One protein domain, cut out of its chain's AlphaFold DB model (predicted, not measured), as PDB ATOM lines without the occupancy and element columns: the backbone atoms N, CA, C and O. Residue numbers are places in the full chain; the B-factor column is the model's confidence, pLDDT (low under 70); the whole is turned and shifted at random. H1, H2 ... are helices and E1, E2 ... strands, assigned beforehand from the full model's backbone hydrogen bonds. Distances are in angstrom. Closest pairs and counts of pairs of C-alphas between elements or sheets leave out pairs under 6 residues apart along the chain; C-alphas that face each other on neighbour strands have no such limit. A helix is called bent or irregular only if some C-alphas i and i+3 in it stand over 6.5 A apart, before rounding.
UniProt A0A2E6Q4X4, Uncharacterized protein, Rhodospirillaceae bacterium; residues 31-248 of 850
ATOM      1  N   SER A  31      -6.195  -2.873  18.219       79.12
ATOM      2  CA  SER A  31      -6.978  -4.116  18.309       79.12
ATOM      3  C   SER A  31      -8.342  -4.014  17.624       79.12
ATOM      4  O   SER A  31      -8.761  -4.953  16.946       79.12
ATOM      5  N   GLU A  32      -9.025  -2.876  17.748       79.56
ATOM      6  CA  GLU A  32     -10.312  -2.627  17.097       79.56
ATOM      7  C   GLU A  32     -10.139  -2.503  15.576       79.56
ATOM      8  O   GLU A  32     -10.873  -3.144  14.825       79.56
ATOM      9  N   ALA A  33      -9.110  -1.787  15.114       75.19
ATOM     10  CA  ALA A  33      -8.763  -1.698  13.697       75.19
ATOM     11  C   ALA A  33      -8.407  -3.077  13.108       75.19
ATOM     12  O   ALA A  33      -8.894  -3.446  12.037       75.19
ATOM     13  N   LEU A  34      -7.624  -3.876  13.839       78.06
ATOM     14  CA  LEU A  34      -7.225  -5.228  13.444       78.06
ATOM     15  C   LEU A  34      -8.380  -6.227  13.440       78.06
ATOM     16  O   LEU A  34      -8.379  -7.139  12.618       78.06
ATOM     17  N   SER A  35      -9.393  -6.047  14.295       79.06
ATOM     18  CA  SER A  35     -10.562  -6.939  14.356       79.06
ATOM     19  C   SER A  35     -11.377  -6.986  13.055       79.06
ATOM     20  O   SER A  35     -12.153  -7.916  12.840       79.06
ATOM     21  N   THR A  36     -11.184  -5.992  12.181       74.50
ATOM     22  CA  THR A  36     -11.887  -5.850  10.898       74.50
ATOM     23  C   THR A  36     -11.091  -6.353   9.688       74.50
ATOM     24  O   THR A  36     -11.628  -6.385   8.581       74.50
ATOM     25  N   LEU A  37      -9.833  -6.766   9.882       74.75
ATOM     26  CA  LEU A  37      -8.921  -7.213   8.826       74.75
ATOM     27  C   LEU A  37      -8.748  -8.738   8.857       74.75
ATOM     28  O   LEU A  37      -8.626  -9.335   9.925       74.75
ATOM     29  N   ASP A  38      -8.694  -9.381   7.686       74.44
ATOM     30  CA  ASP A  38      -8.244 -10.777   7.599       74.44
ATOM     31  C   ASP A  38      -6.727 -10.805   7.800       74.44
ATOM     32  O   ASP A  38      -5.955 -10.492   6.896       74.44
ATOM     33  N   THR A  39      -6.299 -11.152   9.010       68.25
ATOM     34  CA  THR A  39      -4.882 -11.216   9.374       68.25
ATOM     35  C   THR A  39      -4.169 -12.451   8.811       68.25
ATOM     36  O   THR A  39      -3.013 -12.671   9.152       68.25
ATOM     37  N   GLY A  40      -4.819 -13.260   7.957       71.25
ATOM     38  CA  GLY A  40      -4.206 -14.299   7.120       71.25
ATOM     39  C   GLY A  40      -3.080 -15.113   7.796       71.25
ATOM     40  O   GLY A  40      -3.397 -16.042   8.542       71.25
ATOM     41  N   PRO A  41      -1.794 -14.810   7.524       57.19
ATOM     42  CA  PRO A  41      -0.597 -15.498   8.045       57.19
ATOM     43  C   PRO A  41      -0.496 -15.600   9.579       57.19
ATOM     44  O   PRO A  41       0.122 -16.531  10.089       57.19
ATOM     45  N   TYR A  42      -1.178 -14.744  10.344       67.56
ATOM     46  CA  TYR A  42      -1.182 -14.786  11.817       67.56
ATOM     47  C   TYR A  42      -2.210 -15.764  12.416       67.56
ATOM     48  O   TYR A  42      -2.664 -15.589  13.548       67.56
ATOM     49  N   LYS A  43      -2.628 -16.788  11.660       62.09
ATOM     50  CA  LYS A  43      -3.552 -17.839  12.133       62.09
ATOM     51  C   LYS A  43      -2.899 -18.842  13.084       62.09
ATOM     52  O   LYS A  43      -3.619 -19.496  13.838       62.09
ATOM     53  N   ASP A  44      -1.574 -18.967  13.055       75.56
ATOM     54  CA  ASP A  44      -0.848 -19.747  14.053       75.56
ATOM     55  C   ASP A  44      -0.989 -19.105  15.444       75.56
ATOM     56  O   ASP A  44      -0.834 -17.892  15.614       75.56
ATOM     57  N   ALA A  45      -1.310 -19.925  16.446       77.50
ATOM     58  CA  ALA A  45      -1.628 -19.444  17.787       77.50
ATOM     59  C   ALA A  45      -0.432 -18.759  18.469       77.50
ATOM     60  O   ALA A  45      -0.642 -17.844  19.268       77.50
ATOM     61  N   ALA A  46       0.801 -19.169  18.150       77.00
ATOM     62  CA  ALA A  46       2.005 -18.568  18.709       77.00
ATOM     63  C   ALA A  46       2.287 -17.207  18.050       77.00
ATOM     64  O   ALA A  46       2.464 -16.219  18.765       77.00
ATOM     65  N   CYS A  47       2.183 -17.112  16.714       74.44
ATOM     66  CA  CYS A  47       2.315 -15.832  15.997       74.44
ATOM     67  C   CYS A  47       1.269 -14.824  16.490       74.44
ATOM     68  O   CYS A  47       1.576 -13.661  16.753       74.44
ATOM     69  N   LYS A  48       0.022 -15.285  16.647       79.31
ATOM     70  CA  LYS A  48      -1.080 -14.465  17.144       79.31
ATOM     71  C   LYS A  48      -0.813 -13.964  18.560       79.31
ATOM     72  O   LYS A  48      -0.980 -12.780  18.804       79.31
ATOM     73  N   ALA A  49      -0.365 -14.827  19.474       80.62
ATOM     74  CA  ALA A  49      -0.057 -14.428  20.845       80.62
ATOM     75  C   ALA A  49       1.087 -13.400  20.916       80.62
ATOM     76  O   ALA A  49       1.011 -12.455  21.699       80.62
ATOM     77  N   ALA A  50       2.119 -13.556  20.081       78.62
ATOM     78  CA  ALA A  50       3.235 -12.618  20.000       78.62
ATOM     79  C   ALA A  50       2.785 -11.232  19.501       78.62
ATOM     80  O   ALA A  50       3.103 -10.220  20.127       78.62
ATOM     81  N   ILE A  51       1.993 -11.180  18.424       81.00
ATOM     82  CA  ILE A  51       1.444  -9.925  17.887       81.00
ATOM     83  C   ILE A  51       0.414  -9.315  18.841       81.00
ATOM     84  O   ILE A  51       0.493  -8.122  19.119       81.00
ATOM     85  N   ASP A  52      -0.507 -10.106  19.400       82.62
ATOM     86  CA  ASP A  52      -1.528  -9.639  20.347       82.62
ATOM     87  C   ASP A  52      -0.880  -9.032  21.606       82.62
ATOM     88  O   ASP A  52      -1.388  -8.053  22.149       82.62
ATOM     89  N   ALA A  53       0.268  -9.553  22.057       79.50
ATOM     90  CA  ALA A  53       1.011  -8.977  23.176       79.50
ATOM     91  C   ALA A  53       1.594  -7.591  22.848       79.50
ATOM     92  O   ALA A  53       1.538  -6.685  23.681       79.50
ATOM     93  N   VAL A  54       2.113  -7.400  21.631       79.38
ATOM     94  CA  VAL A  54       2.616  -6.098  21.164       79.38
ATOM     95  C   VAL A  54       1.462  -5.121  20.919       79.38
ATOM     96  O   VAL A  54       1.527  -3.975  21.354       79.38
ATOM     97  N   VAL A  55       0.367  -5.576  20.304       82.19
ATOM     98  CA  VAL A  55      -0.860  -4.788  20.106       82.19
ATOM     99  C   VAL A  55      -1.448  -4.363  21.447       82.19
ATOM    100  O   VAL A  55      -1.768  -3.192  21.624       82.19
ATOM    101  N   GLY A  56      -1.530  -5.274  22.420       79.00
ATOM    102  CA  GLY A  56      -1.998  -4.974  23.770       79.00
ATOM    103  C   GLY A  56      -1.115  -3.951  24.485       79.00
ATOM    104  O   GLY A  56      -1.635  -3.071  25.173       79.00
ATOM    105  N   ALA A  57       0.205  -4.013  24.282       74.88
ATOM    106  CA  ALA A  57       1.126  -2.998  24.784       74.88
ATOM    107  C   ALA A  57       0.878  -1.628  24.131       74.88
ATOM    108  O   ALA A  57       0.886  -0.621  24.828       74.88
ATOM    109  N   VAL A  58       0.612  -1.580  22.826       72.44
ATOM    110  CA  VAL A  58       0.330  -0.336  22.093       72.44
ATOM    111  C   VAL A  58      -1.038   0.257  22.472       72.44
ATOM    112  O   VAL A  58      -1.144   1.463  22.703       72.44
ATOM    113  N   ASP A  59      -2.072  -0.574  22.606       75.56
ATOM    114  CA  ASP A  59      -3.436  -0.153  22.952       75.56
ATOM    115  C   ASP A  59      -3.594   0.267  24.410       75.56
ATOM    116  O   ASP A  59      -4.288   1.243  24.705       75.56
ATOM    117  N   GLY A  60      -2.916  -0.424  25.332       68.12
ATOM    118  CA  GLY A  60      -2.954  -0.133  26.768       68.12
ATOM    119  C   GLY A  60      -2.431   1.259  27.149       68.12
ATOM    120  O   GLY A  60      -2.529   1.662  28.308       68.12
ATOM    121  N   LEU A  61      -1.886   2.004  26.185       62.72
ATOM    122  CA  LEU A  61      -1.228   3.295  26.369       62.72
ATOM    123  C   LEU A  61      -2.074   4.500  25.887       62.72
ATOM    124  O   LEU A  61      -1.753   5.637  26.226       62.72
ATOM    125  N   GLY A  62      -3.208   4.269  25.208       58.38
ATOM    126  CA  GLY A  62      -4.420   5.091  25.367       58.38
ATOM    127  C   GLY A  62      -4.580   6.440  24.642       58.38
ATOM    128  O   GLY A  62      -5.501   7.173  25.007       58.38
ATOM    129  N   ALA A  63      -3.785   6.812  23.629       56.72
ATOM    130  CA  ALA A  63      -4.045   8.070  22.891       56.72
ATOM    131  C   ALA A  63      -3.651   8.106  21.403       56.72
ATOM    132  O   ALA A  63      -3.634   9.185  20.803       56.72
ATOM    133  N   ALA A  64      -3.327   6.965  20.799       63.88
ATOM    134  CA  ALA A  64      -2.846   6.924  19.426       63.88
ATOM    135  C   ALA A  64      -3.976   6.726  18.409       63.88
ATOM    136  O   ALA A  64      -4.878   5.919  18.624       63.88
ATOM    137  N   GLY A  65      -3.925   7.462  17.296       74.62
ATOM    138  CA  GLY A  65      -4.860   7.279  16.188       74.62
ATOM    139  C   GLY A  65      -4.283   6.360  15.119       74.62
ATOM    140  O   GLY A  65      -3.239   6.690  14.558       74.62
ATOM    141  N   PHE A  66      -4.964   5.253  14.819       81.00
ATOM    142  CA  PHE A  66      -4.597   4.346  13.729       81.00
ATOM    143  C   PHE A  66      -5.448   4.603  12.489       81.00
ATOM    144  O   PHE A  66      -6.654   4.837  12.575       81.00
ATOM    145  N   SER A  67      -4.824   4.559  11.316       84.50
ATOM    146  CA  SER A  67      -5.517   4.669  10.031       84.50
ATOM    147  C   SER A  67      -4.793   3.875   8.947       84.50
ATOM    148  O   SER A  67      -3.648   3.476   9.136       84.50
ATOM    149  N   ASN A  68      -5.462   3.624   7.818       85.12
ATOM    150  CA  ASN A  68      -4.875   2.956   6.648       85.12
ATOM    151  C   ASN A  68      -4.216   1.596   6.956       85.12
ATOM    152  O   ASN A  68      -3.209   1.246   6.344       85.12
ATOM    153  N   VAL A  69      -4.768   0.847   7.916       85.50
ATOM    154  CA  VAL A  69      -4.223  -0.454   8.313       85.50
ATOM    155  C   VAL A  69      -4.491  -1.480   7.209       85.50
ATOM    156  O   VAL A  69      -5.621  -1.604   6.734       85.50
ATOM    157  N   LYS A  70      -3.454  -2.203   6.793       87.75
ATOM    158  CA  LYS A  70      -3.487  -3.211   5.727       87.75
ATOM    159  C   LYS A  70      -2.519  -4.354   6.039       87.75
ATOM    160  O   LYS A  70      -1.595  -4.189   6.830       87.75
ATOM    161  N   VAL A  71      -2.728  -5.501   5.400       84.00
ATOM    162  CA  VAL A  71      -1.844  -6.670   5.506       84.00
ATOM    163  C   VAL A  71      -1.145  -6.866   4.163       84.00
ATOM    164  O   VAL A  71      -1.821  -7.032   3.150       84.00
ATOM    165  N   GLU A  72       0.185  -6.807   4.151       80.25
ATOM    166  CA  GLU A  72       1.037  -6.992   2.967       80.25
ATOM    167  C   GLU A  72       2.267  -7.818   3.363       80.25
ATOM    168  O   GLU A  72       2.897  -7.509   4.370       80.25
ATOM    169  N   ASP A  73       2.598  -8.859   2.594       70.69
ATOM    170  CA  ASP A  73       3.814  -9.680   2.757       70.69
ATOM    171  C   ASP A  73       4.065 -10.174   4.194       70.69
ATOM    172  O   ASP A  73       5.143  -9.994   4.754       70.69
ATOM    173  N   ASP A  74       3.039 -10.760   4.819       77.06
ATOM    174  CA  ASP A  74       3.071 -11.228   6.211       77.06
ATOM    175  C   ASP A  74       3.386 -10.135   7.251       77.06
ATOM    176  O   ASP A  74       3.780 -10.435   8.376       77.06
ATOM    177  N   VAL A  75       3.130  -8.865   6.920       85.31
ATOM    178  CA  VAL A  75       3.228  -7.695   7.807       85.31
ATOM    179  C   VAL A  75       1.886  -6.989   7.901       85.31
ATOM    180  O   VAL A  75       1.207  -6.757   6.901       85.31
ATOM    181  N   ILE A  76       1.518  -6.562   9.106       86.75
ATOM    182  CA  ILE A  76       0.441  -5.586   9.288       86.75
ATOM    183  C   ILE A  76       1.078  -4.201   9.247       86.75
ATOM    184  O   ILE A  76       1.850  -3.857  10.136       86.75
ATOM    185  N   SER A  77       0.741  -3.390   8.249       89.25
ATOM    186  CA  SER A  77       1.200  -2.003   8.164       89.25
ATOM    187  C   SER A  77       0.055  -1.016   8.359       89.25
ATOM    188  O   SER A  77      -1.101  -1.340   8.096       89.25
ATOM    189  N   GLY A  78       0.353   0.193   8.823       89.12
ATOM    190  CA  GLY A  78      -0.638   1.255   8.958       89.12
ATOM    191  C   GLY A  78      -0.016   2.604   9.290       89.12
ATOM    192  O   GLY A  78       1.186   2.718   9.515       89.12
ATOM    193  N   ASP A  79      -0.853   3.630   9.346       88.94
ATOM    194  CA  ASP A  79      -0.479   4.964   9.793       88.94
ATOM    195  C   ASP A  79      -0.817   5.131  11.279       88.94
ATOM    196  O   ASP A  79      -1.957   4.921  11.698       88.94
ATOM    197  N   LEU A  80       0.171   5.562  12.057       87.31
ATOM    198  CA  LEU A  80       0.084   5.838  13.485       87.31
ATOM    199  C   LEU A  80       0.248   7.343  13.728       87.31
ATOM    200  O   LEU A  80       1.276   7.926  13.401       87.31
ATOM    201  N   SER A  81      -0.742   7.993  14.330       85.38
ATOM    202  CA  SER A  81      -0.624   9.381  14.780       85.38
ATOM    203  C   SER A  81      -0.318   9.417  16.273       85.38
ATOM    204  O   SER A  81      -1.174   9.059  17.087       85.38
ATOM    205  N   LEU A  82       0.875   9.892  16.626       83.06
ATOM    206  CA  LEU A  82       1.289  10.121  18.007       83.06
ATOM    207  C   LEU A  82       1.155  11.609  18.369       83.06
ATOM    208  O   LEU A  82       1.409  12.475  17.526       83.06
ATOM    209  N   PRO A  83       0.769  11.943  19.616       80.81
ATOM    210  CA  PRO A  83       0.737  13.337  20.059       80.81
ATOM    211  C   PRO A  83       2.137  13.969  20.079       80.81
ATOM    212  O   PRO A  83       2.286  15.156  19.790       80.81
ATOM    213  N   VAL A  84       3.160  13.169  20.389       77.00
ATOM    214  CA  VAL A  84       4.571  13.536  20.248       77.00
ATOM    215  C   VAL A  84       5.040  13.132  18.851       77.00
ATOM    216  O   VAL A  84       4.785  12.015  18.412       77.00
ATOM    217  N   ALA A  85       5.733  14.033  18.153       75.00
ATOM    218  CA  ALA A  85       6.400  13.752  16.877       75.00
ATOM    219  C   ALA A  85       5.505  13.380  15.663       75.00
ATOM    220  O   ALA A  85       6.016  13.000  14.613       75.00
ATOM    221  N   GLY A  86       4.183  13.573  15.739       84.75
ATOM    222  CA  GLY A  86       3.313  13.629  14.557       84.75
ATOM    223  C   GLY A  86       2.912  12.268  13.977       84.75
ATOM    224  O   GLY A  86       2.439  11.394  14.700       84.75
ATOM    225  N   SER A  87       2.998  12.114  12.651       89.12
ATOM    226  CA  SER A  87       2.540  10.914  11.933       89.12
ATOM    227  C   SER A  87       3.678   9.940  11.632       89.12
ATOM    228  O   SER A  87       4.746  10.320  11.156       89.12
ATOM    229  N   TRP A  88       3.387   8.663  11.828       91.31
ATOM    230  CA  TRP A  88       4.293   7.530  11.746       91.31
ATOM    231  C   TRP A  88       3.685   6.444  10.866       91.31
ATOM    232  O   TRP A  88       2.471   6.390  10.682       91.31
ATOM    233  N   SER A  89       4.530   5.572  10.340       91.06
ATOM    234  CA  SER A  89       4.137   4.288   9.766       91.06
ATOM    235  C   SER A  89       4.441   3.215  10.807       91.06
ATOM    236  O   SER A  89       5.532   3.222  11.374       91.06
ATOM    237  N   ILE A  90       3.493   2.330  11.085       90.25
ATOM    238  CA  ILE A  90       3.670   1.174  11.964       90.25
ATOM    239  C   ILE A  90       3.687  -0.098  11.122       90.25
ATOM    240  O   ILE A  90       2.912  -0.212  10.177       90.25
ATOM    241  N   TYR A  91       4.556  -1.034  11.483       89.81
ATOM    242  CA  TYR A  91       4.689  -2.357  10.887       89.81
ATOM    243  C   TYR A  91       4.729  -3.386  12.016       89.81
ATOM    244  O   TYR A  91       5.594  -3.306  12.882       89.81
ATOM    245  N   LEU A  92       3.801  -4.334  12.037       88.44
ATOM    246  CA  LEU A  92       3.772  -5.430  13.002       88.44
ATOM    247  C   LEU A  92       4.120  -6.719  12.276       88.44
ATOM    248  O   LEU A  92       3.518  -7.004  11.240       88.44
ATOM    249  N   PHE A  93       5.062  -7.482  12.820       87.12
ATOM    250  CA  PHE A  93       5.444  -8.787  12.288       87.12
ATOM    251  C   PHE A  93       6.144  -9.644  13.346       87.12
ATOM    252  O   PHE A  93       6.520  -9.160  14.415       87.12
ATOM    253  N   ALA A  94       6.299 -10.933  13.055       80.94
ATOM    254  CA  ALA A  94       7.028 -11.881  13.889       80.94
ATOM    255  C   ALA A  94       7.910 -12.754  12.985       80.94
ATOM    256  O   ALA A  94       7.406 -13.358  12.042       80.94
ATOM    257  N   THR A  95       9.215 -12.805  13.258       72.75
ATOM    258  CA  THR A  95      10.179 -13.631  12.501       72.75
ATOM    259  C   THR A  95      10.242 -15.064  13.029       72.75
ATOM    260  O   THR A  95      10.339 -16.012  12.256       72.75
ATOM    261  N   ASP A  96      10.126 -15.227  14.349       74.81
ATOM    262  CA  ASP A  96       9.958 -16.504  15.039       74.81
ATOM    263  C   ASP A  96       8.752 -16.389  15.974       74.81
ATOM    264  O   ASP A  96       8.825 -15.841  17.078       74.81
ATOM    265  N   CYS A  97       7.628 -16.929  15.513       71.19
ATOM    266  CA  CYS A  97       6.349 -16.897  16.210       71.19
ATOM    267  C   CYS A  97       6.363 -17.524  17.610       71.19
ATOM    268  O   CYS A  97       5.436 -17.299  18.381       71.19
ATOM    269  N   SER A  98       7.403 -18.289  17.955       62.78
ATOM    270  CA  SER A  98       7.577 -18.864  19.288       62.78
ATOM    271  C   SER A  98       8.356 -17.970  20.265       62.78
ATOM    272  O   SER A  98       8.394 -18.288  21.455       62.78
ATOM    273  N   LYS A  99       8.967 -16.865  19.801       67.75
ATOM    274  CA  LYS A  99       9.917 -16.060  20.597       67.75
ATOM    275  C   LYS A  99       9.587 -14.570  20.694       67.75
ATOM    276  O   LYS A  99       9.613 -14.030  21.804       67.75
ATOM    277  N   SER A 100       9.289 -13.899  19.577       72.38
ATOM    278  CA  SER A 100       9.243 -12.427  19.554       72.38
ATOM    279  C   SER A 100       8.280 -11.878  18.501       72.38
ATOM    280  O   SER A 100       8.325 -12.266  17.335       72.38
ATOM    281  N   GLY A 101       7.428 -10.940  18.921       83.12
ATOM    282  CA  GLY A 101       6.677 -10.057  18.031       83.12
ATOM    283  C   GLY A 101       7.309  -8.668  18.049       83.12
ATOM    284  O   GLY A 101       7.714  -8.190  19.109       83.12
ATOM    285  N   PHE A 102       7.373  -8.015  16.893       87.81
ATOM    286  CA  PHE A 102       7.978  -6.696  16.742       87.81
ATOM    287  C   PHE A 102       6.949  -5.695  16.219       87.81
ATOM    288  O   PHE A 102       6.214  -5.983  15.273       87.81
ATOM    289  N   ALA A 103       6.925  -4.500  16.812       89.31
ATOM    290  CA  ALA A 103       6.286  -3.323  16.237       89.31
ATOM    291  C   ALA A 103       7.361  -2.332  15.810       89.31
ATOM    292  O   ALA A 103       8.058  -1.756  16.642       89.31
ATOM    293  N   VAL A 104       7.477  -2.117  14.507       91.25
ATOM    294  CA  VAL A 104       8.436  -1.192  13.925       91.25
ATOM    295  C   VAL A 104       7.732   0.094  13.520       91.25
ATOM    296  O   VAL A 104       6.773   0.084  12.755       91.25
ATOM    297  N   LEU A 105       8.194   1.212  14.068       91.12
ATOM    298  CA  LEU A 105       7.633   2.545  13.908       91.12
ATOM    299  C   LEU A 105       8.621   3.400  13.115       91.12
ATOM    300  O   LEU A 105       9.759   3.602  13.533       91.12
ATOM    301  N   LYS A 106       8.176   3.938  11.983       91.94
ATOM    302  CA  LYS A 106       8.961   4.830  11.129       91.94
ATOM    303  C   LYS A 106       8.285   6.200  11.059       91.94
ATOM    304  O   LYS A 106       7.173   6.283  10.533       91.94
ATOM    305  N   PRO A 107       8.901   7.283  11.549       91.25
ATOM    306  CA  PRO A 107       8.302   8.604  11.444       91.25
ATOM    307  C   PRO A 107       8.261   9.055   9.976       91.25
ATOM    308  O   PRO A 107       9.144   8.723   9.183       91.25
ATOM    309  N   LYS A 108       7.220   9.803   9.580       89.62
ATOM    310  CA  LYS A 108       7.090  10.305   8.192       89.62
ATOM    311  C   LYS A 108       8.065  11.445   7.868       89.62
ATOM    312  O   LYS A 108       8.248  11.777   6.699       89.62
ATOM    313  N   SER A 109       8.684  12.030   8.886       88.19
ATOM    314  CA  SER A 109       9.746  13.032   8.795       88.19
ATOM    315  C   SER A 109      10.808  12.734   9.846       88.19
ATOM    316  O   SER A 109      10.448  12.320  10.946       88.19
ATOM    317  N   ASP A 110      12.080  12.988   9.543       85.06
ATOM    318  CA  ASP A 110      13.155  12.830  10.527       85.06
ATOM    319  C   ASP A 110      12.896  13.717  11.755       85.06
ATOM    320  O   ASP A 110      12.574  14.903  11.636       85.06
ATOM    321  N   LEU A 111      13.019  13.125  12.941       88.38
ATOM    322  CA  LEU A 111      12.752  13.787  14.215       88.38
ATOM    323  C   LEU A 111      14.045  14.257  14.866       88.38
ATOM    324  O   LEU A 111      15.101  13.648  14.695       88.38
ATOM    325  N   LYS A 112      13.971  15.303  15.681       89.94
ATOM    326  CA  LYS A 112      15.072  15.631  16.588       89.94
ATOM    327  C   LYS A 112      14.914  14.839  17.876       89.94
ATOM    328  O   LYS A 112      13.797  14.580  18.320       89.94
ATOM    329  N   LEU A 113      16.017  14.507  18.540       88.75
ATOM    330  CA  LEU A 113      15.940  13.884  19.864       88.75
ATOM    331  C   LEU A 113      15.301  14.852  20.868       88.75
ATOM    332  O   LEU A 113      14.548  14.420  21.739       88.75
ATOM    333  N   SER A 114      15.489  16.165  20.692       89.12
ATOM    334  CA  SER A 114      14.758  17.179  21.467       89.12
ATOM    335  C   SER A 114      13.247  17.201  21.252       89.12
ATOM    336  O   SER A 114      12.539  17.740  22.108       89.12
ATOM    337  N   ASP A 115      12.719  16.599  20.184       88.00
ATOM    338  CA  ASP A 115      11.273  16.416  20.018       88.00
ATOM    339  C   ASP A 115      10.751  15.272  20.902       88.00
ATOM    340  O   ASP A 115       9.600  15.304  21.336       88.00
ATOM    341  N   LEU A 116      11.618  14.308  21.222       87.19
ATOM    342  CA  LEU A 116      11.285  13.046  21.877       87.19
ATOM    343  C   LEU A 116      11.502  13.064  23.397       87.19
ATOM    344  O   LEU A 116      10.738  12.444  24.140       87.19
ATOM    345  N   VAL A 117      12.527  13.771  23.879       89.38
ATOM    346  CA  VAL A 117      12.916  13.750  25.300       89.38
ATOM    347  C   VAL A 117      12.981  15.135  25.929       89.38
ATOM    348  O   VAL A 117      13.079  16.158  25.249       89.38
ATOM    349  N   GLY A 118      12.878  15.173  27.260       86.31
ATOM    350  CA  GLY A 118      13.033  16.395  28.041       86.31
ATOM    351  C   GLY A 118      14.372  17.089  27.766       86.31
ATOM    352  O   GLY A 118      15.375  16.444  27.472       86.31
ATOM    353  N   SER A 119      14.391  18.421  27.864       84.19
ATOM    354  CA  SER A 119      15.611  19.202  27.645       84.19
ATOM    355  C   SER A 119      16.672  18.842  28.683       84.19
ATOM    356  O   SER A 119      16.461  19.058  29.876       84.19
ATOM    357  N   VAL A 120      17.830  18.382  28.219       86.56
ATOM    358  CA  VAL A 120      19.034  18.170  29.033       86.56
ATOM    359  C   VAL A 120      20.212  18.951  28.461       86.56
ATOM    360  O   VAL A 120      20.183  19.301  27.271       86.56
ATOM    361  N   PRO A 121      21.239  19.265  29.278       81.56
ATOM    362  CA  PRO A 121      22.420  19.963  28.807       81.56
ATOM    363  C   PRO A 121      22.991  19.290  27.566       81.56
ATOM    364  O   PRO A 121      23.456  18.153  27.587       81.56
ATOM    365  N   GLY A 122      22.955  20.029  26.460       78.06
ATOM    366  CA  GLY A 122      23.695  19.649  25.288       78.06
ATOM    367  C   GLY A 122      23.006  18.685  24.296       78.06
ATOM    368  O   GLY A 122      23.591  18.339  23.265       78.06
ATOM    369  N   LEU A 123      21.737  18.352  24.522       85.75
ATOM    370  CA  LEU A 123      20.886  17.653  23.548       85.75
ATOM    371  C   LEU A 123      20.889  18.317  22.155       85.75
ATOM    372  O   LEU A 123      20.879  17.647  21.129       85.75
ATOM    373  N   ASN A 124      21.014  19.643  22.123       85.31
ATOM    374  CA  ASN A 124      21.134  20.453  20.914       85.31
ATOM    375  C   ASN A 124      22.341  20.116  20.019       85.31
ATOM    376  O   ASN A 124      22.228  20.287  18.811       85.31
ATOM    377  N   GLU A 125      23.479  19.648  20.550       85.19
ATOM    378  CA  GLU A 125      24.582  19.195  19.673       85.19
ATOM    379  C   GLU A 125      24.340  17.787  19.139       85.19
ATOM    380  O   GLU A 125      24.753  17.498  18.022       85.19
ATOM    381  N   VAL A 126      23.656  16.926  19.898       86.81
ATOM    382  CA  VAL A 126      23.255  15.610  19.384       86.81
ATOM    383  C   VAL A 126      22.240  15.790  18.253       86.81
ATOM    384  O   VAL A 126      22.364  15.170  17.204       86.81
ATOM    385  N   ASP A 127      21.307  16.735  18.393       89.19
ATOM    386  CA  ASP A 127      20.379  17.098  17.318       89.19
ATOM    387  C   ASP A 127      21.085  17.615  16.054       89.19
ATOM    388  O   ASP A 127      20.560  17.436  14.954       89.19
ATOM    389  N   LYS A 128      22.264  18.254  16.174       89.94
ATOM    390  CA  LYS A 128      23.042  18.693  15.000       89.94
ATOM    391  C   LYS A 128      23.559  17.516  14.187       89.94
ATOM    392  O   LYS A 128      23.547  17.616  12.963       89.94
ATOM    393  N   LEU A 129      23.975  16.427  14.843       88.38
ATOM    394  CA  LEU A 129      24.377  15.183  14.167       88.38
ATOM    395  C   LEU A 129      23.257  14.675  13.252       88.38
ATOM    396  O   LEU A 129      23.507  14.099  12.192       88.38
ATOM    397  N   GLY A 130      22.013  14.965  13.641       87.50
ATOM    398  CA  GLY A 130      20.823  14.443  13.004       87.50
ATOM    399  C   GLY A 130      20.708  12.943  13.233       87.50
ATOM    400  O   GLY A 130      21.677  12.256  13.539       87.50
ATOM    401  N   LEU A 131      19.499  12.431  13.079       88.94
ATOM    402  CA  LEU A 131      19.249  11.003  13.072       88.94
ATOM    403  C   LEU A 131      18.375  10.745  11.852       88.94
ATOM    404  O   LEU A 131      17.182  11.006  11.893       88.94
ATOM    405  N   ASN A 132      18.970  10.367  10.727       90.06
ATOM    406  CA  ASN A 132      18.224  10.197   9.479       90.06
ATOM    407  C   ASN A 132      17.782   8.743   9.326       90.06
ATOM    408  O   ASN A 132      18.458   7.836   9.817       90.06
ATOM    409  N   GLY A 133      16.673   8.519   8.620       88.62
ATOM    410  CA  GLY A 133      16.200   7.159   8.344       88.62
ATOM    411  C   GLY A 133      15.760   6.430   9.614       88.62
ATOM    412  O   GLY A 133      15.955   5.227   9.727       88.62
ATOM    413  N   GLN A 134      15.202   7.171  10.573       92.31
ATOM    414  CA  GLN A 134      14.840   6.661  11.891       92.31
ATOM    415  C   GLN A 134      13.884   5.481  11.830       92.31
ATOM    416  O   GLN A 134      12.865   5.517  11.134       92.31
ATOM    417  N   VAL A 135      14.170   4.481  12.652       93.06
ATOM    418  CA  VAL A 135      13.277   3.358  12.892       93.06
ATOM    419  C   VAL A 135      13.267   3.060  14.383       93.06
ATOM    420  O   VAL A 135      14.313   2.996  15.015       93.06
ATOM    421  N   PHE A 136      12.085   2.875  14.956       92.31
ATOM    422  CA  PHE A 136      11.925   2.513  16.356       92.31
ATOM    423  C   PHE A 136      11.299   1.135  16.437       92.31
ATOM    424  O   PHE A 136      10.305   0.867  15.774       92.31
ATOM    425  N   ILE A 137      11.871   0.260  17.245       91.69
ATOM    426  CA  ILE A 137      11.438  -1.122  17.387       91.69
ATOM    427  C   ILE A 137      10.943  -1.302  18.811       91.69
ATOM    428  O   ILE A 137      11.708  -1.195  19.769       91.69
ATOM    429  N   LEU A 138       9.650  -1.558  18.943       89.25
ATOM    430  CA  LEU A 138       9.028  -1.979  20.183       89.25
ATOM    431  C   LEU A 138       8.970  -3.508  20.197       89.25
ATOM    432  O   LEU A 138       8.376  -4.120  19.307       89.25
ATOM    433  N   SER A 139       9.562  -4.108  21.225       88.62
ATOM    434  CA  SER A 139       9.480  -5.545  21.494       88.62
ATOM    435  C   SER A 139       9.069  -5.787  22.941       88.62
ATOM    436  O   SER A 139       9.376  -4.996  23.831       88.62
ATOM    437  N   ASN A 140       8.372  -6.887  23.197       82.38
ATOM    438  CA  ASN A 140       8.050  -7.349  24.548       82.38
ATOM    439  C   ASN A 140       9.086  -8.344  25.102       82.38
ATOM    440  O   ASN A 140       9.096  -8.599  26.306       82.38
ATOM    441  N   THR A 141       9.949  -8.888  24.244       82.88
ATOM    442  CA  THR A 141      11.019  -9.826  24.594       82.88
ATOM    443  C   THR A 141      12.363  -9.333  24.070       82.88
ATOM    444  O   THR A 141      12.434  -8.522  23.145       82.88
ATOM    445  N   GLU A 142      13.444  -9.795  24.689       85.81
ATOM    446  CA  GLU A 142      14.778  -9.621  24.118       85.81
ATOM    447  C   GLU A 142      14.945 -10.576  22.933       85.81
ATOM    448  O   GLU A 142      14.485 -11.721  22.971       85.81
ATOM    449  N   GLY A 143      15.584 -10.100  21.874       83.69
ATOM    450  CA  GLY A 143      15.793 -10.872  20.664       83.69
ATOM    451  C   GLY A 143      16.724 -10.169  19.691       83.69
ATOM    452  O   GLY A 143      17.251  -9.092  19.960       83.69
ATOM    453  N   SER A 144      16.904 -10.801  18.541       85.25
ATOM    454  CA  SER A 144      17.694 -10.271  17.442       85.25
ATOM    455  C   SER A 144      16.840 -10.210  16.177       85.25
ATOM    456  O   SER A 144      16.048 -11.120  15.914       85.25
ATOM    457  N   LEU A 145      16.980  -9.127  15.419       85.50
ATOM    458  CA  LEU A 145      16.316  -8.905  14.143       85.50
ATOM    459  C   LEU A 145      17.367  -8.645  13.063       85.50
ATOM    460  O   LEU A 145      17.900  -7.542  12.962       85.50
ATOM    461  N   ALA A 146      17.629  -9.636  12.213       85.50
ATOM    462  CA  ALA A 146      18.419  -9.422  11.007       85.50
ATOM    463  C   ALA A 146      17.593  -8.629   9.986       85.50
ATOM    464  O   ALA A 146      16.477  -9.042   9.652       85.50
ATOM    465  N   ALA A 147      18.121  -7.516   9.468       84.88
ATOM    466  CA  ALA A 147      17.415  -6.675   8.497       84.88
ATOM    467  C   ALA A 147      17.021  -7.450   7.226       84.88
ATOM    468  O   ALA A 147      15.942  -7.235   6.678       84.88
ATOM    469  N   GLU A 148      17.843  -8.411   6.802       84.38
ATOM    470  CA  GLU A 148      17.556  -9.313   5.683       84.38
ATOM    471  C   GLU A 148      16.400 -10.292   5.932       84.38
ATOM    472  O   GLU A 148      15.778 -10.739   4.969       84.38
ATOM    473  N   SER A 149      16.113 -10.611   7.198       82.94
ATOM    474  CA  SER A 149      15.003 -11.487   7.602       82.94
ATOM    475  C   SER A 149      13.684 -10.731   7.766       82.94
ATOM    476  O   SER A 149      12.627 -11.345   7.926       82.94
ATOM    477  N   ALA A 150      13.738  -9.396   7.736       85.50
ATOM    478  CA  ALA A 150      12.550  -8.570   7.747       85.50
ATOM    479  C   ALA A 150      11.842  -8.640   6.383       85.50
ATOM    480  O   ALA A 150      12.506  -8.721   5.347       85.50
ATOM    481  N   PRO A 151      10.506  -8.548   6.355       84.19
ATOM    482  CA  PRO A 151       9.762  -8.529   5.100       84.19
ATOM    483  C   PRO A 151      10.181  -7.372   4.186       84.19
ATOM    484  O   PRO A 151      10.583  -6.307   4.667       84.19
ATOM    485  N   ASP A 152      10.055  -7.554   2.869       83.12
ATOM    486  CA  ASP A 152      10.561  -6.612   1.853       83.12
ATOM    487  C   ASP A 152      10.045  -5.175   2.052       83.12
ATOM    488  O   ASP A 152      10.783  -4.200   1.870       83.12
ATOM    489  N   SER A 153       8.794  -5.039   2.506       80.19
ATOM    490  CA  SER A 153       8.157  -3.756   2.830       80.19
ATOM    491  C   SER A 153       8.868  -2.981   3.950       80.19
ATOM    492  O   SER A 153       8.809  -1.748   3.980       80.19
ATOM    493  N   LEU A 154       9.578  -3.683   4.836       86.25
ATOM    494  CA  LEU A 154      10.308  -3.130   5.973       86.25
ATOM    495  C   LEU A 154      11.827  -3.104   5.760       86.25
ATOM    496  O   LEU A 154      12.502  -2.209   6.273       86.25
ATOM    497  N   LYS A 155      12.359  -4.037   4.965       87.00
ATOM    498  CA  LYS A 155      13.791  -4.181   4.681       87.00
ATOM    499  C   LYS A 155      14.441  -2.868   4.247       87.00
ATOM    500  O   LYS A 155      15.476  -2.489   4.781       87.00
ATOM    501  N   SER A 156      13.785  -2.106   3.366       85.12
ATOM    502  CA  SER A 156      14.284  -0.792   2.924       85.12
ATOM    503  C   SER A 156      14.393   0.243   4.054       85.12
ATOM    504  O   SER A 156      15.289   1.084   4.036       85.12
ATOM    505  N   ALA A 157      13.496   0.200   5.045       87.38
ATOM    506  CA  ALA A 157      13.532   1.103   6.189       87.38
ATOM    507  C   ALA A 157      14.629   0.711   7.182       87.38
ATOM    508  O   ALA A 157      15.345   1.591   7.650       87.38
ATOM    509  N   LEU A 158      14.779  -0.586   7.466       89.62
ATOM    510  CA  LEU A 158      15.835  -1.092   8.346       89.62
ATOM    511  C   LEU A 158      17.221  -0.896   7.725       89.62
ATOM    512  O   LEU A 158      18.100  -0.369   8.395       89.62
ATOM    513  N   SER A 159      17.383  -1.197   6.435       87.44
ATOM    514  CA  SER A 159      18.614  -0.931   5.679       87.44
ATOM    515  C   SER A 159      18.962   0.560   5.682       87.44
ATOM    516  O   SER A 159      20.083   0.939   6.006       87.44
ATOM    517  N   ALA A 160      17.989   1.449   5.442       87.75
ATOM    518  CA  ALA A 160      18.224   2.892   5.535       87.75
ATOM    519  C   ALA A 160      18.647   3.339   6.949       87.75
ATOM    520  O   ALA A 160      19.533   4.183   7.072       87.75
ATOM    521  N   ALA A 161      18.053   2.765   8.003       88.94
ATOM    522  CA  ALA A 161      18.442   3.018   9.394       88.94
ATOM    523  C   ALA A 161      19.841   2.467   9.728       88.94
ATOM    524  O   ALA A 161      20.518   2.996  10.607       88.94
ATOM    525  N   ALA A 162      20.280   1.450   8.986       87.31
ATOM    526  CA  ALA A 162      21.580   0.796   9.065       87.31
ATOM    527  C   ALA A 162      22.613   1.363   8.076       87.31
ATOM    528  O   ALA A 162      23.592   0.703   7.743       87.31
ATOM    529  N   ASN A 163      22.401   2.585   7.574       88.00
ATOM    530  CA  ASN A 163      23.293   3.240   6.610       88.00
ATOM    531  C   ASN A 163      23.520   2.438   5.306       88.00
ATOM    532  O   ASN A 163      24.573   2.541   4.681       88.00
ATOM    533  N   GLY A 164      22.515   1.670   4.878       84.88
ATOM    534  CA  GLY A 164      22.531   0.849   3.666       84.88
ATOM    535  C   GLY A 164      23.072  -0.570   3.856       84.88
ATOM    536  O   GLY A 164      23.255  -1.265   2.858       84.88
ATOM    537  N   ASP A 165      23.344  -0.996   5.094       82.69
ATOM    538  CA  ASP A 165      23.748  -2.369   5.393       82.69
ATOM    539  C   ASP A 165      22.526  -3.295   5.506       82.69
ATOM    540  O   ASP A 165      21.794  -3.294   6.499       82.69
ATOM    541  N   ASP A 166      22.302  -4.099   4.465       79.25
ATOM    542  CA  ASP A 166      21.219  -5.086   4.418       79.25
ATOM    543  C   ASP A 166      21.467  -6.297   5.338       79.25
ATOM    544  O   ASP A 166      20.522  -7.023   5.650       79.25
ATOM    545  N   GLY A 167      22.718  -6.523   5.755       80.44
ATOM    546  CA  GLY A 167      23.140  -7.656   6.580       80.44
ATOM    547  C   GLY A 167      23.175  -7.360   8.079       80.44
ATOM    548  O   GLY A 167      23.592  -8.222   8.850       80.44
ATOM    549  N   VAL A 168      22.757  -6.162   8.508       82.56
ATOM    550  CA  VAL A 168      22.840  -5.781   9.919       82.56
ATOM    551  C   VAL A 168      21.948  -6.670  10.791       82.56
ATOM    552  O   VAL A 168      20.773  -6.913  10.494       82.56
ATOM    553  N   GLU A 169      22.506  -7.126  11.906       86.19
ATOM    554  CA  GLU A 169      21.780  -7.818  12.960       86.19
ATOM    555  C   GLU A 169      21.473  -6.827  14.091       86.19
ATOM    556  O   GLU A 169      22.371  -6.252  14.706       86.19
ATOM    557  N   ILE A 170      20.187  -6.577  14.337       86.75
ATOM    558  CA  ILE A 170      19.733  -5.591  15.314       86.75
ATOM    559  C   ILE A 170      19.383  -6.303  16.613       86.75
ATOM    560  O   ILE A 170      18.386  -7.019  16.690       86.75
ATOM    561  N   GLU A 171      20.150  -6.039  17.665       86.62
ATOM    562  CA  GLU A 171      19.779  -6.454  19.014       86.62
ATOM    563  C   GLU A 171      18.608  -5.596  19.521       86.62
ATOM    564  O   GLU A 171      18.691  -4.363  19.581       86.62
ATOM    565  N   VAL A 172      17.501  -6.250  19.876       86.19
ATOM    566  CA  VAL A 172      16.277  -5.610  20.363       86.19
ATOM    567  C   VAL A 172      16.035  -6.055  21.797       86.19
ATOM    568  O   VAL A 172      15.906  -7.245  22.081       86.19
ATOM    569  N   LYS A 173      15.928  -5.096  22.716       86.62
ATOM    570  CA  LYS A 173      15.576  -5.366  24.117       86.62
ATOM    571  C   LYS A 173      14.077  -5.202  24.348       86.62
ATOM    572  O   LYS A 173      13.408  -4.471  23.617       86.62
ATOM    573  N   ALA A 174      13.556  -5.833  25.401       86.75
ATOM    574  CA  ALA A 174      12.170  -5.637  25.819       86.75
ATOM    575  C   ALA A 174      11.924  -4.158  26.180       86.75
ATOM    576  O   ALA A 174      12.488  -3.632  27.138       86.75
ATOM    577  N   GLY A 175      11.090  -3.473  25.402       88.00
ATOM    578  CA  GLY A 175      10.898  -2.028  25.436       88.00
ATOM    579  C   GLY A 175      11.106  -1.405  24.056       88.00
ATOM    580  O   GLY A 175      10.852  -2.041  23.036       88.00
ATOM    581  N   LEU A 176      11.524  -0.139  24.038       89.56
ATOM    582  CA  LEU A 176      11.697   0.642  22.818       89.56
ATOM    583  C   LEU A 176      13.180   0.770  22.462       89.56
ATOM    584  O   LEU A 176      13.968   1.278  23.258       89.56
ATOM    585  N   THR A 177      13.535   0.358  21.253       91.88
ATOM    586  CA  THR A 177      14.867   0.504  20.655       91.88
ATOM    587  C   THR A 177      14.783   1.508  19.507       91.88
ATOM    588  O   THR A 177      13.792   1.505  18.782       91.88
ATOM    589  N   VAL A 178      15.770   2.382  19.331       91.94
ATOM    590  CA  VAL A 178      15.850   3.325  18.207       91.94
ATOM    591  C   VAL A 178      17.077   3.035  17.358       91.94
ATOM    592  O   VAL A 178      18.164   2.812  17.881       91.94
ATOM    593  N   LEU A 179      16.876   3.086  16.048       92.94
ATOM    594  CA  LEU A 179      17.887   2.978  15.013       92.94
ATOM    595  C   LEU A 179      17.869   4.228  14.144       92.94
ATOM    596  O   LEU A 179      16.826   4.860  13.947       92.94
ATOM    597  N   GLY A 180      19.016   4.546  13.565       92.94
ATOM    598  CA  GLY A 180      19.119   5.553  12.522       92.94
ATOM    599  C   GLY A 180      20.564   5.900  12.219       92.94
ATOM    600  O   GLY A 180      21.489   5.397  12.851       92.94
ATOM    601  N   VAL A 181      20.755   6.804  11.266       92.12
ATOM    602  CA  VAL A 181      22.086   7.214  10.818       92.12
ATOM    603  C   VAL A 181      22.406   8.607  11.330       92.12
ATOM    604  O   VAL A 181      21.723   9.577  10.982       92.12
ATOM    605  N   MET A 182      23.468   8.709  12.124       92.19
ATOM    606  CA  MET A 182      24.029   9.985  12.556       92.19
ATOM    607  C   MET A 182      25.132  10.443  11.611       92.19
ATOM    608  O   MET A 182      25.922   9.637  11.125       92.19
ATOM    609  N   ASP A 183      25.195  11.749  11.364       91.69
ATOM    610  CA  ASP A 183      26.259  12.379  10.588       91.69
ATOM    611  C   ASP A 183      27.227  13.109  11.530       91.69
ATOM    612  O   ASP A 183      26.969  14.226  11.993       91.69
ATOM    613  N   LEU A 184      28.361  12.463  11.815       90.19
ATOM    614  CA  LEU A 184      29.384  12.953  12.740       90.19
ATOM    615  C   LEU A 184      30.105  14.210  12.229       90.19
ATOM    616  O   LEU A 184      30.808  14.857  13.005       90.19
ATOM    617  N   SER A 185      29.909  14.605  10.964       87.12
ATOM    618  CA  SER A 185      30.465  15.848  10.409       87.12
ATOM    619  C   SER A 185      29.732  17.107  10.887       87.12
ATOM    620  O   SER A 185      30.299  18.199  10.887       87.12
ATOM    621  N   LYS A 186      28.468  16.984  11.316       88.62
ATOM    622  CA  LYS A 186      27.601  18.147  11.566       88.62
ATOM    623  C   LYS A 186      27.790  18.803  12.932       88.62
ATOM    624  O   LYS A 186      27.398  19.957  13.115       88.62
ATOM    625  N   SER A 187      28.360  18.091  13.901       85.88
ATOM    626  CA  SER A 187      28.740  18.669  15.191       85.88
ATOM    627  C   SER A 187      30.208  19.064  15.160       85.88
ATOM    628  O   SER A 187      31.075  18.284  14.769       85.88
ATOM    629  N   THR A 188      30.508  20.277  15.621       81.69
ATOM    630  CA  THR A 188      31.889  20.765  15.713       81.69
ATOM    631  C   THR A 188      32.739  19.919  16.658       81.69
ATOM    632  O   THR A 188      33.943  19.816  16.445       81.69
ATOM    633  N   ALA A 189      32.136  19.308  17.685       80.81
ATOM    634  CA  ALA A 189      32.851  18.460  18.636       80.81
ATOM    635  C   ALA A 189      33.279  17.134  17.989       80.81
ATOM    636  O   ALA A 189      34.462  16.793  17.990       80.81
ATOM    637  N   THR A 190      32.337  16.411  17.374       87.94
ATOM    638  CA  THR A 190      32.622  15.122  16.724       87.94
ATOM    639  C   THR A 190      33.443  15.302  15.455       87.94
ATOM    640  O   THR A 190      34.351  14.516  15.222       87.94
ATOM    641  N   SER A 191      33.209  16.365  14.677       86.69
ATOM    642  CA  SER A 191      33.985  16.627  13.463       86.69
ATOM    643  C   SER A 191      35.472  16.798  13.760       86.69
ATOM    644  O   SER A 191      36.276  16.323  12.969       86.69
ATOM    645  N   LYS A 192      35.854  17.435  14.878       86.94
ATOM    646  CA  LYS A 192      37.267  17.538  15.282       86.94
ATOM    647  C   LYS A 192      37.865  16.168  15.610       86.94
ATOM    648  O   LYS A 192      38.949  15.857  15.132       86.94
ATOM    649  N   GLY A 193      37.146  15.342  16.376       89.06
ATOM    650  CA  GLY A 193      37.580  13.975  16.689       89.06
ATOM    651  C   GLY A 193      37.717  13.098  15.439       89.06
ATOM    652  O   GLY A 193      38.705  12.390  15.288       89.06
ATOM    653  N   MET A 194      36.773  13.206  14.501       89.19
ATOM    654  CA  MET A 194      36.824  12.499  13.217       89.19
ATOM    655  C   MET A 194      37.989  12.978  12.339       89.19
ATOM    656  O   MET A 194      38.669  12.148  11.736       89.19
ATOM    657  N   SER A 195      38.254  14.290  12.291       88.19
ATOM    658  CA  SER A 195      39.417  14.842  11.585       88.19
ATOM    659  C   SER A 195      40.733  14.321  12.165       88.19
ATOM    660  O   SER A 195      41.575  13.856  11.397       88.19
ATOM    661  N   PHE A 196      40.865  14.288  13.498       88.50
ATOM    662  CA  PHE A 196      42.028  13.711  14.180       88.50
ATOM    663  C   PHE A 196      42.254  12.233  13.804       88.50
ATOM    664  O   PHE A 196      43.389  11.808  13.616       88.50
ATOM    665  N   LEU A 197      41.186  11.450  13.624       89.31
ATOM    666  CA  LEU A 197      41.269  10.053  13.167       89.31
ATOM    667  C   LEU A 197      41.498   9.904  11.645       89.31
ATOM    668  O   LEU A 197      41.585   8.787  11.128       89.31
ATOM    669  N   GLY A 198      41.611  11.013  10.909       88.12
ATOM    670  CA  GLY A 198      41.928  11.037   9.481       88.12
ATOM    671  C   GLY A 198      40.720  10.975   8.544       88.12
ATOM    672  O   GLY A 198      40.901  10.870   7.329       88.12
ATOM    673  N   PHE A 199      39.491  11.075   9.059       86.75
ATOM    674  CA  PHE A 199      38.287  11.104   8.227       86.75
ATOM    675  C   PHE A 199      38.106  12.489   7.602       86.75
ATOM    676  O   PHE A 199      37.641  13.430   8.245       86.75
ATOM    677  N   LYS A 200      38.464  12.620   6.320       77.06
ATOM    678  CA  LYS A 200      38.364  13.894   5.588       77.06
ATOM    679  C   LYS A 200      37.035  14.058   4.852       77.06
ATOM    680  O   LYS A 200      36.454  15.139   4.911       77.06
ATOM    681  N   ASP A 201      36.526  12.990   4.247       74.50
ATOM    682  CA  ASP A 201      35.293  13.021   3.454       74.50
ATOM    683  C   ASP A 201      34.036  12.977   4.331       74.50
ATOM    684  O   ASP A 201      33.959  12.229   5.301       74.50
ATOM    685  N   ASP A 202      33.006  13.747   3.984       68.00
ATOM    686  CA  ASP A 202      31.782  13.813   4.799       68.00
ATOM    687  C   ASP A 202      30.938  12.532   4.726       68.00
ATOM    688  O   ASP A 202      30.241  12.180   5.675       68.00
ATOM    689  N   ASN A 203      31.045  11.767   3.635       68.00
ATOM    690  CA  ASN A 203      30.338  10.491   3.504       68.00
ATOM    691  C   ASN A 203      30.921   9.381   4.392       68.00
ATOM    692  O   ASN A 203      30.176   8.480   4.765       68.00
ATOM    693  N   SER A 204      32.205   9.449   4.763       69.25
ATOM    694  CA  SER A 204      32.836   8.472   5.665       69.25
ATOM    695  C   SER A 204      32.618   8.791   7.149       69.25
ATOM    696  O   SER A 204      33.100   8.063   8.010       69.25
ATOM    697  N   LYS A 205      31.858   9.854   7.458       81.88
ATOM    698  CA  LYS A 205      31.530  10.297   8.824       81.88
ATOM    699  C   LYS A 205      30.101   9.938   9.248       81.88
ATOM    700  O   LYS A 205      29.624  10.431  10.269       81.88
ATOM    701  N   LYS A 206      29.398   9.110   8.472       89.00
ATOM    702  CA  LYS A 206      28.063   8.612   8.826       89.00
ATOM    703  C   LYS A 206      28.173   7.294   9.572       89.00
ATOM    704  O   LYS A 206      28.914   6.413   9.146       89.00
ATOM    705  N   ILE A 207      27.413   7.158  10.652       90.19
ATOM    706  CA  ILE A 207      27.405   5.951  11.474       90.19
ATOM    707  C   ILE A 207      25.971   5.537  11.792       90.19
ATOM    708  O   ILE A 207      25.142   6.371  12.169       90.19
ATOM    709  N   ALA A 208      25.673   4.254  11.603       90.31
ATOM    710  CA  ALA A 208      24.431   3.671  12.081       90.31
ATOM    711  C   ALA A 208      24.510   3.560  13.606       90.31
ATOM    712  O   ALA A 208      25.511   3.092  14.149       90.31
ATOM    713  N   ILE A 209      23.469   4.018  14.289       91.06
ATOM    714  CA  ILE A 209      23.374   3.966  15.742       91.06
ATOM    715  C   ILE A 209      22.231   3.059  16.184       91.06
ATOM    716  O   ILE A 209      21.218   2.926  15.498       91.06
ATOM    717  N   ASN A 210      22.387   2.499  17.375       88.62
ATOM    718  CA  ASN A 210      21.362   1.798  18.123       88.62
ATOM    719  C   ASN A 210      21.317   2.371  19.550       88.62
ATOM    720  O   ASN A 210      22.356   2.625  20.167       88.62
ATOM    721  N   ALA A 211      20.117   2.598  20.079       89.00
ATOM    722  CA  ALA A 211      19.914   2.891  21.491       89.00
ATOM    723  C   ALA A 211      18.658   2.238  22.046       89.00
ATOM    724  O   ALA A 211      17.594   2.248  21.430       89.00
ATOM    725  N   PHE A 212      18.752   1.771  23.286       89.06
ATOM    726  CA  PHE A 212      17.595   1.352  24.059       89.06
ATOM    727  C   PHE A 212      17.044   2.532  24.862       89.06
ATOM    728  O   PHE A 212      17.736   3.096  25.706       89.06
ATOM    729  N   LEU A 213      15.789   2.890  24.606       87.06
ATOM    730  CA  LEU A 213      15.087   3.999  25.257       87.06
ATOM    731  C   LEU A 213      14.181   3.535  26.410       87.06
ATOM    732  O   LEU A 213      13.702   4.356  27.191       87.06
ATOM    733  N   GLY A 214      13.924   2.229  26.522       85.62
ATOM    734  CA  GLY A 214      13.078   1.657  27.569       85.62
ATOM    735  C   GLY A 214      11.571   1.814  27.338       85.62
ATOM    736  O   GLY A 214      11.103   2.560  26.478       85.62
ATOM    737  N   ALA A 215      10.777   1.077  28.119       82.06
ATOM    738  CA  ALA A 215       9.314   1.088  28.011       82.06
ATOM    739  C   ALA A 215       8.673   2.396  28.524       82.06
ATOM    740  O   ALA A 215       7.623   2.809  28.025       82.06
ATOM    741  N   GLU A 216       9.311   3.081  29.484       85.75
ATOM    742  CA  GLU A 216       8.822   4.367  30.013       85.75
ATOM    743  C   GLU A 216       8.791   5.464  28.939       85.75
ATOM    744  O   GLU A 216       7.904   6.317  28.964       85.75
ATOM    745  N   MET A 217       9.720   5.417  27.976       87.75
ATOM    746  CA  MET A 217       9.787   6.364  26.863       87.75
ATOM    747  C   MET A 217       8.519   6.308  26.007       87.75
ATOM    748  O   MET A 217       7.858   7.325  25.798       87.75
ATOM    749  N   MET A 218       8.133   5.104  25.575       82.62
ATOM    750  CA  MET A 218       6.938   4.905  24.755       82.62
ATOM    751  C   MET A 218       5.666   5.308  25.511       82.62
ATOM    752  O   MET A 218       4.777   5.957  24.955       82.62
ATOM    753  N   ALA A 219       5.596   4.975  26.803       83.25
ATOM    754  CA  ALA A 219       4.472   5.351  27.651       83.25
ATOM    755  C   ALA A 219       4.329   6.874  27.809       83.25
ATOM    756  O   ALA A 219       3.204   7.367  27.891       83.25
ATOM    757  N   ALA A 220       5.440   7.618  27.840       85.62
ATOM    758  CA  ALA A 220       5.419   9.078  27.847       85.62
ATOM    759  C   ALA A 220       4.901   9.632  26.511       85.62
ATOM    760  O   ALA A 220       3.937  10.400  26.504       85.62
ATOM    761  N   TRP A 221       5.451   9.175  25.379       85.44
ATOM    762  CA  TRP A 221       5.065   9.670  24.050       85.44
ATOM    763  C   TRP A 221       3.582   9.475  23.746       85.44
ATOM    764  O   TRP A 221       2.933  10.360  23.186       85.44
ATOM    765  N   LEU A 222       3.021   8.341  24.165       78.12
ATOM    766  CA  LEU A 222       1.601   8.045  23.988       78.12
ATOM    767  C   LEU A 222       0.701   8.910  24.869       78.12
ATOM    768  O   LEU A 222      -0.414   9.217  24.467       78.12
ATOM    769  N   LYS A 223       1.183   9.396  26.018       82.44
ATOM    770  CA  LYS A 223       0.460  10.378  26.846       82.44
ATOM    771  C   LYS A 223       0.589  11.813  26.334       82.44
ATOM    772  O   LYS A 223      -0.095  12.701  26.837       82.44
ATOM    773  N   GLY A 224       1.421  12.041  25.318       81.62
ATOM    774  CA  GLY A 224       1.775  13.377  24.845       81.62
ATOM    775  C   GLY A 224       2.891  14.045  25.643       81.62
ATOM    776  O   GLY A 224       3.156  15.227  25.426       81.62
ATOM    777  N   ASP A 225       3.553  13.300  26.527       86.50
ATOM    778  CA  ASP A 225       4.680  13.770  27.318       86.50
ATOM    779  C   ASP A 225       6.007  13.418  26.630       86.50
ATOM    780  O   ASP A 225       6.139  12.405  25.942       86.50
ATOM    781  N   LYS A 226       7.034  14.241  26.852       88.25
ATOM    782  CA  LYS A 226       8.406  13.888  26.465       88.25
ATOM    783  C   LYS A 226       8.977  12.884  27.462       88.25
ATOM    784  O   LYS A 226       8.755  13.017  28.666       88.25
ATOM    785  N   GLY A 227       9.734  11.904  26.979       85.75
ATOM    786  CA  GLY A 227      10.366  10.927  27.862       85.75
ATOM    787  C   GLY A 227      11.583  11.484  28.601       85.75
ATOM    788  O   GLY A 227      12.071  12.584  28.317       85.75
ATOM    789  N   LYS A 228      12.077  10.720  29.580       88.19
ATOM    790  CA  LYS A 228      13.300  11.070  30.311       88.19
ATOM    791  C   LYS A 228      14.515  10.858  29.412       88.19
ATOM    792  O   LYS A 228      14.652   9.816  28.780       88.19
ATOM    793  N   ALA A 229      15.396  11.846  29.381       85.69
ATOM    794  CA  ALA A 229      16.717  11.725  28.791       85.69
ATOM    795  C   ALA A 229      17.600  10.913  29.746       85.69
ATOM    796  O   ALA A 229      18.182  11.486  30.661       85.69
ATOM    797  N   ASP A 230      17.594   9.591  29.595       87.38
ATOM    798  CA  ASP A 230      18.477   8.670  30.317       87.38
ATOM    799  C   ASP A 230      18.745   7.425  29.458       87.38
ATOM    800  O   ASP A 230      18.130   6.373  29.630       87.38
ATOM    801  N   PHE A 231      19.576   7.590  28.429       87.94
ATOM    802  CA  PHE A 231      19.948   6.521  27.498       87.94
ATOM    803  C   PHE A 231      21.303   6.806  26.841       87.94
ATOM    804  O   PHE A 231      21.783   7.943  26.845       87.94
ATOM    805  N   THR A 232      21.904   5.778  26.245       88.69
ATOM    806  CA  THR A 232      23.172   5.879  25.512       88.69
ATOM    807  C   THR A 232      22.943   5.538  24.051       88.69
ATOM    808  O   THR A 232      22.341   4.511  23.739       88.69
ATOM    809  N   LEU A 233      23.435   6.396  23.163       89.44
ATOM    810  CA  LEU A 233      23.536   6.105  21.740       89.44
ATOM    811  C   LEU A 233      24.879   5.448  21.476       89.44
ATOM    812  O   LEU A 233      25.896   5.992  21.900       89.44
ATOM    813  N   VAL A 234      24.874   4.315  20.779       90.62
ATOM    814  CA  VAL A 234      26.091   3.607  20.372       90.62
ATOM    815  C   VAL A 234      26.017   3.326  18.879       90.62
ATOM    816  O   VAL A 234      24.979   2.891  18.389       90.62
ATOM    817  N   GLY A 235      27.094   3.586  18.149       90.00
ATOM    818  CA  GLY A 235      27.220   3.219  16.742       90.00
ATOM    819  C   GLY A 235      28.591   2.637  16.460       90.00
ATOM    820  O   GLY A 235      29.567   3.062  17.072       90.00
ATOM    821  N   THR A 236      28.671   1.697  15.523       88.06
ATOM    822  CA  THR A 236      29.927   1.018  15.184       88.06
ATOM    823  C   THR A 236      30.199   1.116  13.688       88.06
ATOM    824  O   THR A 236      29.297   0.941  12.872       88.06
ATOM    825  N   LEU A 237      31.449   1.400  13.332       86.69
ATOM    826  CA  LEU A 237      31.973   1.363  11.973       86.69
ATOM    827  C   LEU A 237      33.148   0.379  11.945       86.69
ATOM    828  O   LEU A 237      34.194   0.637  12.539       86.69
ATOM    829  N   THR A 238      32.957  -0.753  11.277       85.19
ATOM    830  CA  THR A 238      33.975  -1.795  11.098       85.19
ATOM    831  C   THR A 238      34.850  -1.511   9.875       85.19
ATOM    832  O   THR A 238      34.464  -0.736   8.997       85.19
ATOM    833  N   ASP A 239      36.040  -2.123   9.815       84.00
ATOM    834  CA  ASP A 239      36.981  -1.991   8.688       84.00
ATOM    835  C   ASP A 239      37.353  -0.528   8.348       84.00
ATOM    836  O   ASP A 239      37.636  -0.174   7.197       84.00
ATOM    837  N   ALA A 240      37.372   0.350   9.351       84.31
ATOM    838  CA  ALA A 240      37.635   1.764   9.157       84.31
ATOM    839  C   ALA A 240      39.122   2.024   8.862       84.31
ATOM    840  O   ALA A 240      40.011   1.656   9.630       84.31
ATOM    841  N   ALA A 241      39.395   2.714   7.751       84.56
ATOM    842  CA  ALA A 241      40.735   3.178   7.408       84.56
ATOM    843  C   ALA A 241      41.019   4.517   8.100       84.56
ATOM    844  O   ALA A 241      40.461   5.547   7.724       84.56
ATOM    845  N   MET A 242      41.906   4.501   9.094       87.38
ATOM    846  CA  MET A 242      42.242   5.676   9.899       87.38
ATOM    847  C   MET A 242      43.702   6.076   9.731       87.38
ATOM    848  O   MET A 242      44.596   5.241   9.583       87.38
ATOM    849  N   THR A 243      43.952   7.382   9.750       87.12
ATOM    850  CA  THR A 243      45.303   7.945   9.677       87.12
ATOM    851  C   THR A 243      45.420   9.049  10.708       87.12
ATOM    852  O   THR A 243      44.774  10.084  10.577       87.12
ATOM    853  N   LEU A 244      46.251   8.818  11.719       84.19
ATOM    854  CA  LEU A 244      46.537   9.801  12.759       84.19
ATOM    855  C   LEU A 244      47.416  10.938  12.199       84.19
ATOM    856  O   LEU A 244      48.064  10.756  11.151       84.19
ATOM    857  N   PRO A 245      47.495  12.095  12.888       80.75
ATOM    858  CA  PRO A 245      48.444  13.148  12.546       80.75
ATOM    859  C   PRO A 245      49.873  12.601  12.397       80.75
ATOM    860  O   PRO A 245      50.261  11.634  13.050       80.75
ATOM    861  N   GLY A 246      50.646  13.184  11.477       71.75
ATOM    862  CA  GLY A 246      51.956  12.646  11.080       71.75
ATOM    863  C   GLY A 246      51.895  11.515  10.044       71.75
ATOM    864  O   GLY A 246      52.898  10.843   9.816       71.75
ATOM    865  N   HIS A 247      50.739  11.309   9.394       71.31
ATOM    866  CA  HIS A 247      50.516  10.283   8.360       71.31
ATOM    867  C   HIS A 247      50.706   8.847   8.857       71.31
ATOM    868  O   HIS A 247      51.168   7.964   8.131       71.31
ATOM    869  N   VAL A 248      50.326   8.607  10.108       78.44
ATOM    870  CA  VAL A 248      50.509   7.317  10.757       78.44
ATOM    871  C   VAL A 248      49.237   6.491  10.554       78.44
ATOM    872  O   VAL A 248      48.232   6.674  11.240       78.44
TER     873      VAL A 248
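What this domain is: This is residues 31 to 248 of the 850 residues of an uncharacterized protein of Rhodospirillaceae bacterium (UniProt A0A2E6Q4X4). The body is a long, strongly twisted sheet of eight antiparallel strands, with helix H3 along one face towards one end, H9 on that same face, and helix H6 on the opposite face, where the sheet curls round it. A small two-strand sheet, E6 and E7, partly faces the large one with its strands crossed. The 218 printed residues include nine named helices and ten named strands, in the order H1 H2 H3 E1 E2 E3 E4 H4 H5 E5 E6 H6 E7 E8 H7 H8 E9 H9 E10, class mixed. The whole is compact, with a radius of gyration of the C-alphas of 18.4 A, but elongated in outline, 65 by 35 by 26 A.

How they stand to each other: The large sheet runs through residues 65 to 72, 75 to 82, 86 to 96, 100 to 107, 132 to 139, 175 to 183, 206 to 212 and 231 to 240, which are E1, E2, E3, E4, E5, E8, E9 and E10. E1 to E4 form a meander, each strand the antiparallel neighbour of the one before; in the hairpin E1 and E2, N 79 and O 67 are 2.8 A apart. Between E9 and E10, N 210 and O 234 are 2.8 A apart. H3, residues 45 to 59, lies over E3 and E4, along the strands, at a height over the sheet of 8.3 A; its C-alpha 50 is 4.7 A from that of Gly 101. H9, residues 215 to 223, H5, residues 123 to 129, and H3 are on one face and H6, residues 152 to 161, on the other: three layers. The C-alphas of Ala 161 in H6 and Gly 180 in E8, the closest, are 4.1 A apart. E6, residues 143 to 146, and E7, residues 169 to 172, with N 145 and O 170 2.8 A apart, make a sandwich, two sheets face to face, with the large sheet, their strands at 71 degrees. H4, residues 113 to 116, touches H5, C-alphas 113 and 127 being closest at 6.0 A. H1, residues 31 to 34, only just touches H3, with 3 pairs of C-alphas within 8 A, the closest Ser 31 and Val 55 at 6.4 A. H2, residues 40 to 43, and H8, residues 202 to 205, only graze the sheet; H7, residues 188 to 196, is not on it. Every O i to N i+4 pair is within hydrogen-bond range in H3, H5, H7 and H9, and 4 of 6 in H6.

Where its parts are: H1 begins at C-alpha 31 (-6.978, -4.116, 18.309), and E10, 25.9 A long, ends at C-alpha 240 (37.635, 1.764, 9.157). E3 is 30.9 A long, E8 25.8 A and H3 20.1 A. E1 bends by 54 degrees at residue 68. H6 is only just irregular, C-alphas 153 and 156 being 6.8 A apart.

The domain as a whole: The C-alphas farthest apart, Thr 36 and Gly 246, are 66.5 A apart. The printed part has no cut, and no link between named elements is long. Mean pLDDT of the printed part is 83.5; residues 39, 41 to 43, 60 to 64, 98 to 99 and 202 to 204 are under 70.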